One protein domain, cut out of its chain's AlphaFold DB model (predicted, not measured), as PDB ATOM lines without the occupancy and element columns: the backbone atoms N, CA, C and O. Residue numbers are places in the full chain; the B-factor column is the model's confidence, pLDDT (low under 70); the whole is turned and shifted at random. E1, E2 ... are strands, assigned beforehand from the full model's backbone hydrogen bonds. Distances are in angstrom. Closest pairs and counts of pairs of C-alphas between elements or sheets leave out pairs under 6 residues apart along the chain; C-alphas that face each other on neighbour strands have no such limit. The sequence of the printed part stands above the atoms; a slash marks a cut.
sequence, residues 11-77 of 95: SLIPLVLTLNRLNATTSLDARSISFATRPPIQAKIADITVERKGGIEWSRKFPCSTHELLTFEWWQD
ATOM      1  N   SER A  11      10.111 -57.437 -29.658       67.12
ATOM      2  CA  SER A  11      11.345 -56.820 -30.143       67.12
ATOM      3  C   SER A  11      11.113 -55.782 -31.250       67.12
ATOM      4  O   SER A  11      11.977 -54.933 -31.470       67.12
ATOM      5  N   LEU A  12       9.941 -55.804 -31.897       68.19
ATOM      6  CA  LEU A  12       9.526 -54.829 -32.913       68.19
ATOM      7  C   LEU A  12       8.825 -53.606 -32.312       68.19
ATOM      8  O   LEU A  12       8.640 -52.608 -33.004       68.19
ATOM      9  N   ILE A  13       8.433 -53.665 -31.035       75.00
ATOM     10  CA  ILE A  13       7.799 -52.534 -30.359       75.00
ATOM     11  C   ILE A  13       8.903 -51.562 -29.924       75.00
ATOM     12  O   ILE A  13       9.744 -51.945 -29.093       75.00
ATOM     13  N   PRO A  14       8.910 -50.322 -30.445       74.44
ATOM     14  CA  PRO A  14       9.889 -49.332 -30.038       74.44
ATOM     15  C   PRO A  14       9.726 -49.006 -28.553       74.44
ATOM     16  O   PRO A  14       8.624 -49.022 -28.000       74.44
ATOM     17  N   LEU A  15      10.847 -48.739 -27.894       81.88
ATOM     18  CA  LEU A  15      10.863 -48.303 -26.507       81.88
ATOM     19  C   LEU A  15      10.742 -46.778 -26.479       81.88
ATOM     20  O   LEU A  15      11.559 -46.107 -27.093       81.88
ATOM     21  N   VAL A  16       9.769 -46.226 -25.758       85.06
ATOM     22  CA  VAL A  16       9.658 -44.773 -25.578       85.06
ATOM     23  C   VAL A  16      10.220 -44.381 -24.216       85.06
ATOM     24  O   VAL A  16       9.783 -44.893 -23.183       85.06
ATOM     25  N   LEU A  17      11.201 -43.479 -24.233       86.25
ATOM     26  CA  LEU A  17      11.771 -42.831 -23.058       86.25
ATOM     27  C   LEU A  17      11.280 -41.387 -22.977       86.25
ATOM     28  O   LEU A  17      11.565 -40.575 -23.853       86.25
ATOM     29  N   THR A  18      10.589 -41.053 -21.899       88.62
ATOM     30  CA  THR A  18      10.123 -39.699 -21.615       88.62
ATOM     31  C   THR A  18      11.139 -38.989 -20.734       88.62
ATOM     32  O   THR A  18      11.436 -39.454 -19.634       88.62
ATOM     33  N   LEU A  19      11.639 -37.841 -21.187       89.00
ATOM     34  CA  LEU A  19      12.477 -36.948 -20.393       89.00
ATOM     35  C   LEU A  19      11.618 -35.860 -19.754       89.00
ATOM     36  O   LEU A  19      10.961 -35.094 -20.462       89.00
ATOM     37  N   ASN A  20      11.688 -35.727 -18.434       89.69
ATOM     38  CA  ASN A  20      11.006 -34.679 -17.680       89.69
ATOM     39  C   ASN A  20      12.020 -33.812 -16.930       89.69
ATOM     40  O   ASN A  20      13.005 -34.318 -16.399       89.69
ATOM     41  N   ARG A  21      11.773 -32.501 -16.862       90.44
ATOM     42  CA  ARG A  21      12.468 -31.565 -15.970       90.44
ATOM     43  C   ARG A  21      11.728 -31.519 -14.642       90.44
ATOM     44  O   ARG A  21      10.513 -31.328 -14.622       90.44
ATOM     45  N   LEU A  22      12.469 -31.638 -13.550       90.25
ATOM     46  CA  LEU A  22      11.958 -31.507 -12.190       90.25
ATOM     47  C   LEU A  22      12.139 -30.080 -11.674       90.25
ATOM     48  O   LEU A  22      13.129 -29.415 -11.987       90.25
ATOM     49  N   ASN A  23      11.194 -29.623 -10.853       91.44
ATOM     50  CA  ASN A  23      11.291 -28.341 -10.164       91.44
ATOM     51  C   ASN A  23      12.151 -28.481  -8.897       91.44
ATOM     52  O   ASN A  23      11.627 -28.558  -7.786       91.44
ATOM     53  N   ALA A  24      13.467 -28.567  -9.078       87.25
ATOM     54  CA  ALA A  24      14.431 -28.681  -7.989       87.25
ATOM     55  C   ALA A  24      15.489 -27.581  -8.098       87.25
ATOM     56  O   ALA A  24      16.086 -27.390  -9.155       87.25
ATOM     57  N   THR A  25      15.729 -26.878  -6.993       81.31
ATOM     58  CA  THR A  25      16.750 -25.823  -6.884       81.31
ATOM     59  C   THR A  25      17.984 -26.274  -6.103       81.31
ATOM     60  O   THR A  25      18.957 -25.531  -5.998       81.31
ATOM     61  N   THR A  26      17.966 -27.497  -5.570       82.81
ATOM     62  CA  THR A  26      19.050 -28.112  -4.801       82.81
ATOM     63  C   THR A  26      19.384 -29.495  -5.351       82.81
ATOM     64  O   THR A  26      18.543 -30.154  -5.965       82.81
ATOM     65  N   SER A  27      20.634 -29.926  -5.151       82.31
ATOM     66  CA  SER A  27      21.082 -31.253  -5.579       82.31
ATOM     67  C   SER A  27      20.249 -32.330  -4.894       82.31
ATOM     68  O   SER A  27      20.086 -32.307  -3.675       82.31
ATOM     69  N   LEU A  28      19.760 -33.287  -5.677       81.75
ATOM     70  CA  LEU A  28      19.006 -34.422  -5.162       81.75
ATOM     71  C   LEU A  28      19.959 -35.568  -4.833       81.75
ATOM     72  O   LEU A  28      20.867 -35.874  -5.605       81.75
ATOM     73  N   ASP A  29      19.739 -36.211  -3.692       81.69
ATOM     74  CA  ASP A  29      20.417 -37.453  -3.350       81.69
ATOM     75  C   ASP A  29      19.615 -38.638  -3.898       81.69
ATOM     76  O   ASP A  29      18.516 -38.956  -3.437       81.69
ATOM     77  N   ALA A  30      20.197 -39.312  -4.889       74.19
ATOM     78  CA  ALA A  30      19.594 -40.458  -5.557       74.19
ATOM     79  C   ALA A  30      19.305 -41.638  -4.610       74.19
ATOM     80  O   ALA A  30      18.504 -42.504  -4.953       74.19
ATOM     81  N   ARG A  31      19.951 -41.700  -3.437       80.12
ATOM     82  CA  ARG A  31      19.751 -42.785  -2.461       80.12
ATOM     83  C   ARG A  31      18.552 -42.562  -1.546       80.12
ATOM     84  O   ARG A  31      18.033 -43.532  -1.002       80.12
ATOM     85  N   SER A  32      18.136 -41.313  -1.353       78.88
ATOM     86  CA  SER A  32      17.055 -40.939  -0.432       78.88
ATOM     87  C   SER A  32      15.786 -40.469  -1.141       78.88
ATOM     88  O   SER A  32      14.715 -40.394  -0.533       78.88
ATOM     89  N   ILE A  33      15.874 -40.175  -2.438       80.38
ATOM     90  CA  ILE A  33      14.722 -39.785  -3.238       80.38
ATOM     91  C   ILE A  33      13.807 -40.977  -3.538       80.38
ATOM     92  O   ILE A  33      14.229 -42.059  -3.938       80.38
ATOM     93  N   SER A  34      12.513 -40.754  -3.346       81.31
ATOM     94  CA  SER A  34      11.443 -41.721  -3.580       81.31
ATOM     95  C   SER A  34      10.336 -41.072  -4.404       81.31
ATOM     96  O   SER A  34      10.325 -39.857  -4.590       81.31
ATOM     97  N   PHE A  35       9.348 -41.848  -4.851       77.00
ATOM     98  CA  PHE A  35       8.193 -41.285  -5.557       77.00
ATOM     99  C   PHE A  35       7.437 -40.231  -4.729       77.00
ATOM    100  O   PHE A  35       6.927 -39.265  -5.286       77.00
ATOM    101  N   ALA A  36       7.389 -40.395  -3.404       79.81
ATOM    102  CA  ALA A  36       6.713 -39.459  -2.507       79.81
ATOM    103  C   ALA A  36       7.536 -38.190  -2.236       79.81
ATOM    104  O   ALA A  36       6.970 -37.130  -1.990       79.81
ATOM    105  N   THR A  37       8.866 -38.302  -2.261       81.94
ATOM    106  CA  THR A  37       9.787 -37.212  -1.906       81.94
ATOM    107  C   THR A  37      10.430 -36.544  -3.118       81.94
ATOM    108  O   THR A  37      11.163 -35.570  -2.953       81.94
ATOM    109  N   ARG A  38      10.169 -37.037  -4.336       85.31
ATOM    110  CA  ARG A  38      10.686 -36.408  -5.551       85.31
ATOM    111  C   ARG A  38      10.027 -35.042  -5.773       85.31
ATOM    112  O   ARG A  38       8.816 -34.910  -5.579       85.31
ATOM    113  N   PRO A  39      10.784 -34.040  -6.247       89.50
ATOM    114  CA  PRO A  39      10.204 -32.776  -6.671       89.50
ATOM    115  C   PRO A  39       9.184 -32.963  -7.805       89.50
ATOM    116  O   PRO A  39       9.306 -33.901  -8.598       89.50
ATOM    117  N   PRO A  40       8.184 -32.075  -7.917       91.25
ATOM    118  CA  PRO A  40       7.185 -32.172  -8.968       91.25
ATOM    119  C   PRO A  40       7.802 -31.940 -10.351       91.25
ATOM    120  O   PRO A  40       8.786 -31.208 -10.508       91.25
ATOM    121  N   ILE A  41       7.176 -32.531 -11.369       91.81
ATOM    122  CA  ILE A  41       7.529 -32.289 -12.768       91.81
ATOM    123  C   ILE A  41       7.240 -30.827 -13.095       91.81
ATOM    124  O   ILE A  41       6.114 -30.358 -12.958       91.81
ATOM    125  N   GLN A  42       8.267 -30.119 -13.551       93.38
ATOM    126  CA  GLN A  42       8.148 -28.758 -14.055       93.38
ATOM    127  C   GLN A  42       7.711 -28.746 -15.520       93.38
ATOM    128  O   GLN A  42       6.885 -27.927 -15.910       93.38
ATOM    129  N   ALA A  43       8.292 -29.627 -16.341       92.31
ATOM    130  CA  ALA A  43       8.000 -29.696 -17.768       92.31
ATOM    131  C   ALA A  43       8.376 -31.057 -18.363       92.31
ATOM    132  O   ALA A  43       9.413 -31.622 -18.023       92.31
ATOM    133  N   LYS A  44       7.585 -31.528 -19.330       93.38
ATOM    134  CA  LYS A  44       7.984 -32.612 -20.232       93.38
ATOM    135  C   LYS A  44       8.901 -32.053 -21.317       93.38
ATOM    136  O   LYS A  44       8.579 -31.049 -21.951       93.38
ATOM    137  N   ILE A  45      10.044 -32.691 -21.522       93.25
ATOM    138  CA  ILE A  45      11.100 -32.202 -22.410       93.25
ATOM    139  C   ILE A  45      11.075 -32.901 -23.765       93.25
ATOM    140  O   ILE A  45      11.206 -32.226 -24.789       93.25
ATOM    141  N   ALA A  46      10.951 -34.228 -23.780       91.06
ATOM    142  CA  ALA A  46      10.946 -35.024 -25.004       91.06
ATOM    143  C   ALA A  46      10.367 -36.421 -24.760       91.06
ATOM    144  O   ALA A  46      10.513 -36.956 -23.664       91.06
ATOM    145  N   ASP A  47       9.797 -37.003 -25.815       91.31
ATOM    146  CA  ASP A  47       9.635 -38.450 -25.960       91.31
ATOM    147  C   ASP A  47      10.682 -38.935 -26.955       91.31
ATOM    148  O   ASP A  47      10.791 -38.406 -28.064       91.31
ATOM    149  N   ILE A  48      11.483 -39.906 -26.542       87.12
ATOM    150  CA  ILE A  48      12.607 -40.428 -27.308       87.12
ATOM    151  C   ILE A  48      12.314 -41.881 -27.636       87.12
ATOM    152  O   ILE A  48      12.304 -42.752 -26.766       87.12
ATOM    153  N   THR A  49      12.058 -42.123 -28.916       86.94
ATOM    154  CA  THR A  49      11.791 -43.452 -29.457       86.94
ATOM    155  C   THR A  49      13.111 -44.171 -29.699       86.94
ATOM    156  O   THR A  49      13.865 -43.814 -30.598       86.94
ATOM    157  N   VAL A  50      13.390 -45.191 -28.898       81.06
ATOM    158  CA  VAL A  50      14.569 -46.048 -29.006       81.06
ATOM    159  C   VAL A  50      14.228 -47.280 -29.836       81.06
ATOM    160  O   VAL A  50      13.434 -48.138 -29.431       81.06
ATOM    161  N   GLU A  51      14.867 -47.396 -30.997       77.75
ATOM    162  CA  GLU A  51      14.832 -48.615 -31.795       77.75
ATOM    163  C   GLU A  51      15.738 -49.680 -31.162       77.75
ATOM    164  O   GLU A  51      16.937 -49.472 -30.970       77.75
ATOM    165  N   ARG A  52      15.189 -50.863 -30.854       70.88
ATOM    166  CA  ARG A  52      15.931 -51.927 -30.146       70.88
ATOM    167  C   ARG A  52      17.148 -52.468 -30.906       70.88
ATOM    168  O   ARG A  52      17.992 -53.107 -30.288       70.88
ATOM    169  N   LYS A  53      17.229 -52.256 -32.224       71.06
ATOM    170  CA  LYS A  53      18.285 -52.816 -33.086       71.06
ATOM    171  C   LYS A  53      19.344 -51.806 -33.546       71.06
ATOM    172  O   LYS A  53      20.295 -52.228 -34.191       71.06
ATOM    173  N   GLY A  54      19.214 -50.520 -33.211       65.19
ATOM    174  CA  GLY A  54      20.076 -49.464 -33.766       65.19
ATOM    175  C   GLY A  54      20.868 -48.642 -32.752       65.19
ATOM    176  O   GLY A  54      21.748 -47.888 -33.155       65.19
ATOM    177  N   GLY A  55      20.577 -48.771 -31.452       66.62
ATOM    178  CA  GLY A  55      21.000 -47.764 -30.477       66.62
ATOM    179  C   GLY A  55      20.368 -46.398 -30.778       66.62
ATOM    180  O   GLY A  55      19.768 -46.186 -31.830       66.62
ATOM    181  N   ILE A  56      20.459 -45.456 -29.844       74.56
ATOM    182  CA  ILE A  56      20.068 -44.072 -30.115       74.56
ATOM    183  C   ILE A  56      21.090 -43.131 -29.503       74.56
ATOM    184  O   ILE A  56      21.468 -43.279 -28.342       74.56
ATOM    185  N   GLU A  57      21.521 -42.155 -30.289       78.69
ATOM    186  CA  GLU A  57      22.211 -40.985 -29.776       78.69
ATOM    187  C   GLU A  57      21.209 -39.833 -29.753       78.69
ATOM    188  O   GLU A  57      20.686 -39.419 -30.787       78.69
ATOM    189  N   TRP A  58      20.904 -39.335 -28.555       81.62
ATOM    190  CA  TRP A  58      20.034 -38.181 -28.372       81.62
ATOM    191  C   TRP A  58      20.748 -37.130 -27.537       81.62
ATOM    192  O   TRP A  58      21.304 -37.425 -26.480       81.62
ATOM    193  N   SER A  59      20.705 -35.883 -27.996       82.75
ATOM    194  CA  SER A  59      21.239 -34.753 -27.249       82.75
ATOM    195  C   SER A  59      20.367 -33.517 -27.433       82.75
ATOM    196  O   SER A  59      19.775 -33.283 -28.487       82.75
ATOM    197  N   ARG A  60      20.283 -32.701 -26.380       82.19
ATOM    198  CA  ARG A  60      19.624 -31.395 -26.406       82.19
ATOM    199  C   ARG A  60      20.369 -30.436 -25.494       82.19
ATOM    200  O   ARG A  60      20.750 -30.794 -24.383       82.19
ATOM    201  N   LYS A  61      20.564 -29.205 -25.965       84.94
ATOM    202  CA  LYS A  61      21.145 -28.127 -25.161       84.94
ATOM    203  C   LYS A  61      20.042 -27.429 -24.374       84.94
ATOM    204  O   LYS A  61      18.993 -27.113 -24.935       84.94
ATOM    205  N   PHE A  62      20.305 -27.159 -23.099       83.81
ATOM    206  CA  PHE A  62      19.429 -26.368 -22.244       83.81
ATOM    207  C   PHE A  62      20.152 -25.081 -21.857       83.81
ATOM    208  O   PHE A  62      21.254 -25.164 -21.306       83.81
ATOM    209  N   PRO A  63      19.578 -23.900 -22.142       82.75
ATOM    210  CA  PRO A  63      20.103 -22.672 -21.575       82.75
ATOM    211  C   PRO A  63      19.932 -22.736 -20.055       82.75
ATOM    212  O   PRO A  63      18.869 -23.111 -19.564       82.75
ATOM    213  N   CYS A  64      20.987 -22.398 -19.325       80.75
ATOM    214  CA  CYS A  64      20.950 -22.260 -17.875       80.75
ATOM    215  C   CYS A  64      21.917 -21.169 -17.435       80.75
ATOM    216  O   CYS A  64      22.912 -20.891 -18.112       80.75
ATOM    217  N   SER A  65      21.613 -20.536 -16.305       84.50
ATOM    218  CA  SER A  65      22.564 -19.618 -15.677       84.50
ATOM    219  C   SER A  65      23.690 -20.368 -14.956       84.50
ATOM    220  O   SER A  65      23.552 -21.531 -14.576       84.50
ATOM    221  N   THR A  66      24.786 -19.658 -14.678       78.38
ATOM    222  CA  THR A  66      25.935 -20.125 -13.879       78.38
ATOM    223  C   THR A  66      25.542 -20.590 -12.461       78.38
ATOM    224  O   THR A  66      26.294 -21.257 -11.767       78.38
ATOM    225  N   HIS A  67      24.355 -20.274 -11.967       80.31
ATOM    226  CA  HIS A  67      23.928 -20.749 -10.646       80.31
ATOM    227  C   HIS A  67      22.616 -21.524 -10.709       80.31
ATOM    228  O   HIS A  67      22.009 -21.801  -9.680       80.31
ATOM    229  N   GLU A  68      22.183 -21.899 -11.913       82.44
ATOM    230  CA  GLU A  68      20.983 -22.695 -12.105       82.44
ATOM    231  C   GLU A  68      21.330 -24.182 -12.127       82.44
ATOM    232  O   GLU A  68      22.134 -24.657 -12.934       82.44
ATOM    233  N   LEU A  69      20.681 -24.922 -11.231       84.38
ATOM    234  CA  LEU A  69      20.648 -26.372 -11.263       84.38
ATOM    235  C   LEU A  69      19.459 -26.813 -12.117       84.38
ATOM    236  O   LEU A  69      18.305 -26.521 -11.805       84.38
ATOM    237  N   LEU A  70      19.745 -27.547 -13.186       87.62
ATOM    238  CA  LEU A  70      18.723 -28.267 -13.933       87.62
ATOM    239  C   LEU A  70      18.660 -29.695 -13.409       87.62
ATOM    240  O   LEU A  70      19.693 -30.321 -13.208       87.62
ATOM    241  N   THR A  71      17.455 -30.215 -13.207       87.38
ATOM    242  CA  THR A  71      17.250 -31.586 -12.736       87.38
ATOM    243  C   THR A  71      16.294 -32.297 -13.673       87.38
ATOM    244  O   THR A  71      15.278 -31.724 -14.070       87.38
ATOM    245  N   PHE A  72      16.610 -33.541 -14.022       87.38
ATOM    246  CA  PHE A  72      15.849 -34.323 -14.984       87.38
ATOM    247  C   PHE A  72      15.585 -35.740 -14.472       87.38
ATOM    248  O   PHE A  72      16.391 -36.289 -13.723       87.38
ATOM    249  N   GLU A  73      14.475 -36.328 -14.910       85.75
ATOM    250  CA  GLU A  73      14.140 -37.738 -14.699       85.75
ATOM    251  C   GLU A  73      13.692 -38.403 -16.012       85.75
ATOM    252  O   GLU A  73      13.130 -37.747 -16.895       85.75
ATOM    253  N   TRP A  74      13.937 -39.711 -16.124       85.69
ATOM    254  CA  TRP A  74      13.608 -40.538 -17.287       85.69
ATOM    255  C   TRP A  74      12.529 -41.553 -16.945       85.69
ATOM    256  O   TRP A  74      12.671 -42.288 -15.967       85.69
ATOM    257  N   TRP A  75      11.465 -41.619 -17.741       83.50
ATOM    258  CA  TRP A  75      10.404 -42.616 -17.584       83.50
ATOM    259  C   TRP A  75      10.325 -43.501 -18.824       83.50
ATOM    260  O   TRP A  75      10.408 -43.009 -19.943       83.50
ATOM    261  N   GLN A  76      10.134 -44.802 -18.627       80.50
ATOM    262  CA  GLN A  76       9.923 -45.766 -19.703       80.50
ATOM    263  C   GLN A  76       8.445 -46.158 -19.749       80.50
ATOM    264  O   GLN A  76       7.902 -46.647 -18.759       80.50
ATOM    265  N   ASP A  77       7.808 -45.980 -20.904       68.56
ATOM    266  CA  ASP A  77       6.388 -46.294 -21.087       68.56
ATOM    267  C   ASP A  77       6.190 -47.787 -21.396       68.56
ATOM    268  O   ASP A  77       5.987 -48.190 -22.537       68.56
TER     269      ASP A  77
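This is residues 11 to 77 of the 95 residues of an uncharacterized protein of Gymnopus androsaceus JB14 (UniProt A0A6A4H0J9). With little regular structure, this is a small, strongly twisted sheet of three strands with two long loops, residues 23 to 40 and 51 to 70; residues 31 to 37 stick out. The printed part has 67 residues, 24 of them in strands E1, E2 and E3, with no named helix. The all-strand sheet runs E2, E1, E3, antiparallel. The whole is loose, radius of gyration of the C-alphas 14.2 A, spanning 40 by 29 by 19 A.

E1, residues 15 to 22, begins at C-alpha (10.863, -48.303, -26.507) and measures 22.1 A. E2, residues 41 to 50, measures 22.4 A and bends by 51 degrees at residue 45. E3, residues 71 to 76, measures 17.4 A and ends at C-alpha (9.923, -45.766, -19.703).

E1 and E2 form an antiparallel hairpin at 159 degrees, with N 17 and O 48 2.9 A apart. E1 and E3 are antiparallel at 155 degrees, with N 18 and O 75 2.8 A apart, within hydrogen-bond range. E2 and E3, the edge strands, are apart.

The C-alphas farthest apart, Leu 12 and His 67, are 43.2 A apart. The printed part has no cut; both links are long. Residues 11 to 12, 54 to 55 and 77 have pLDDT under 70.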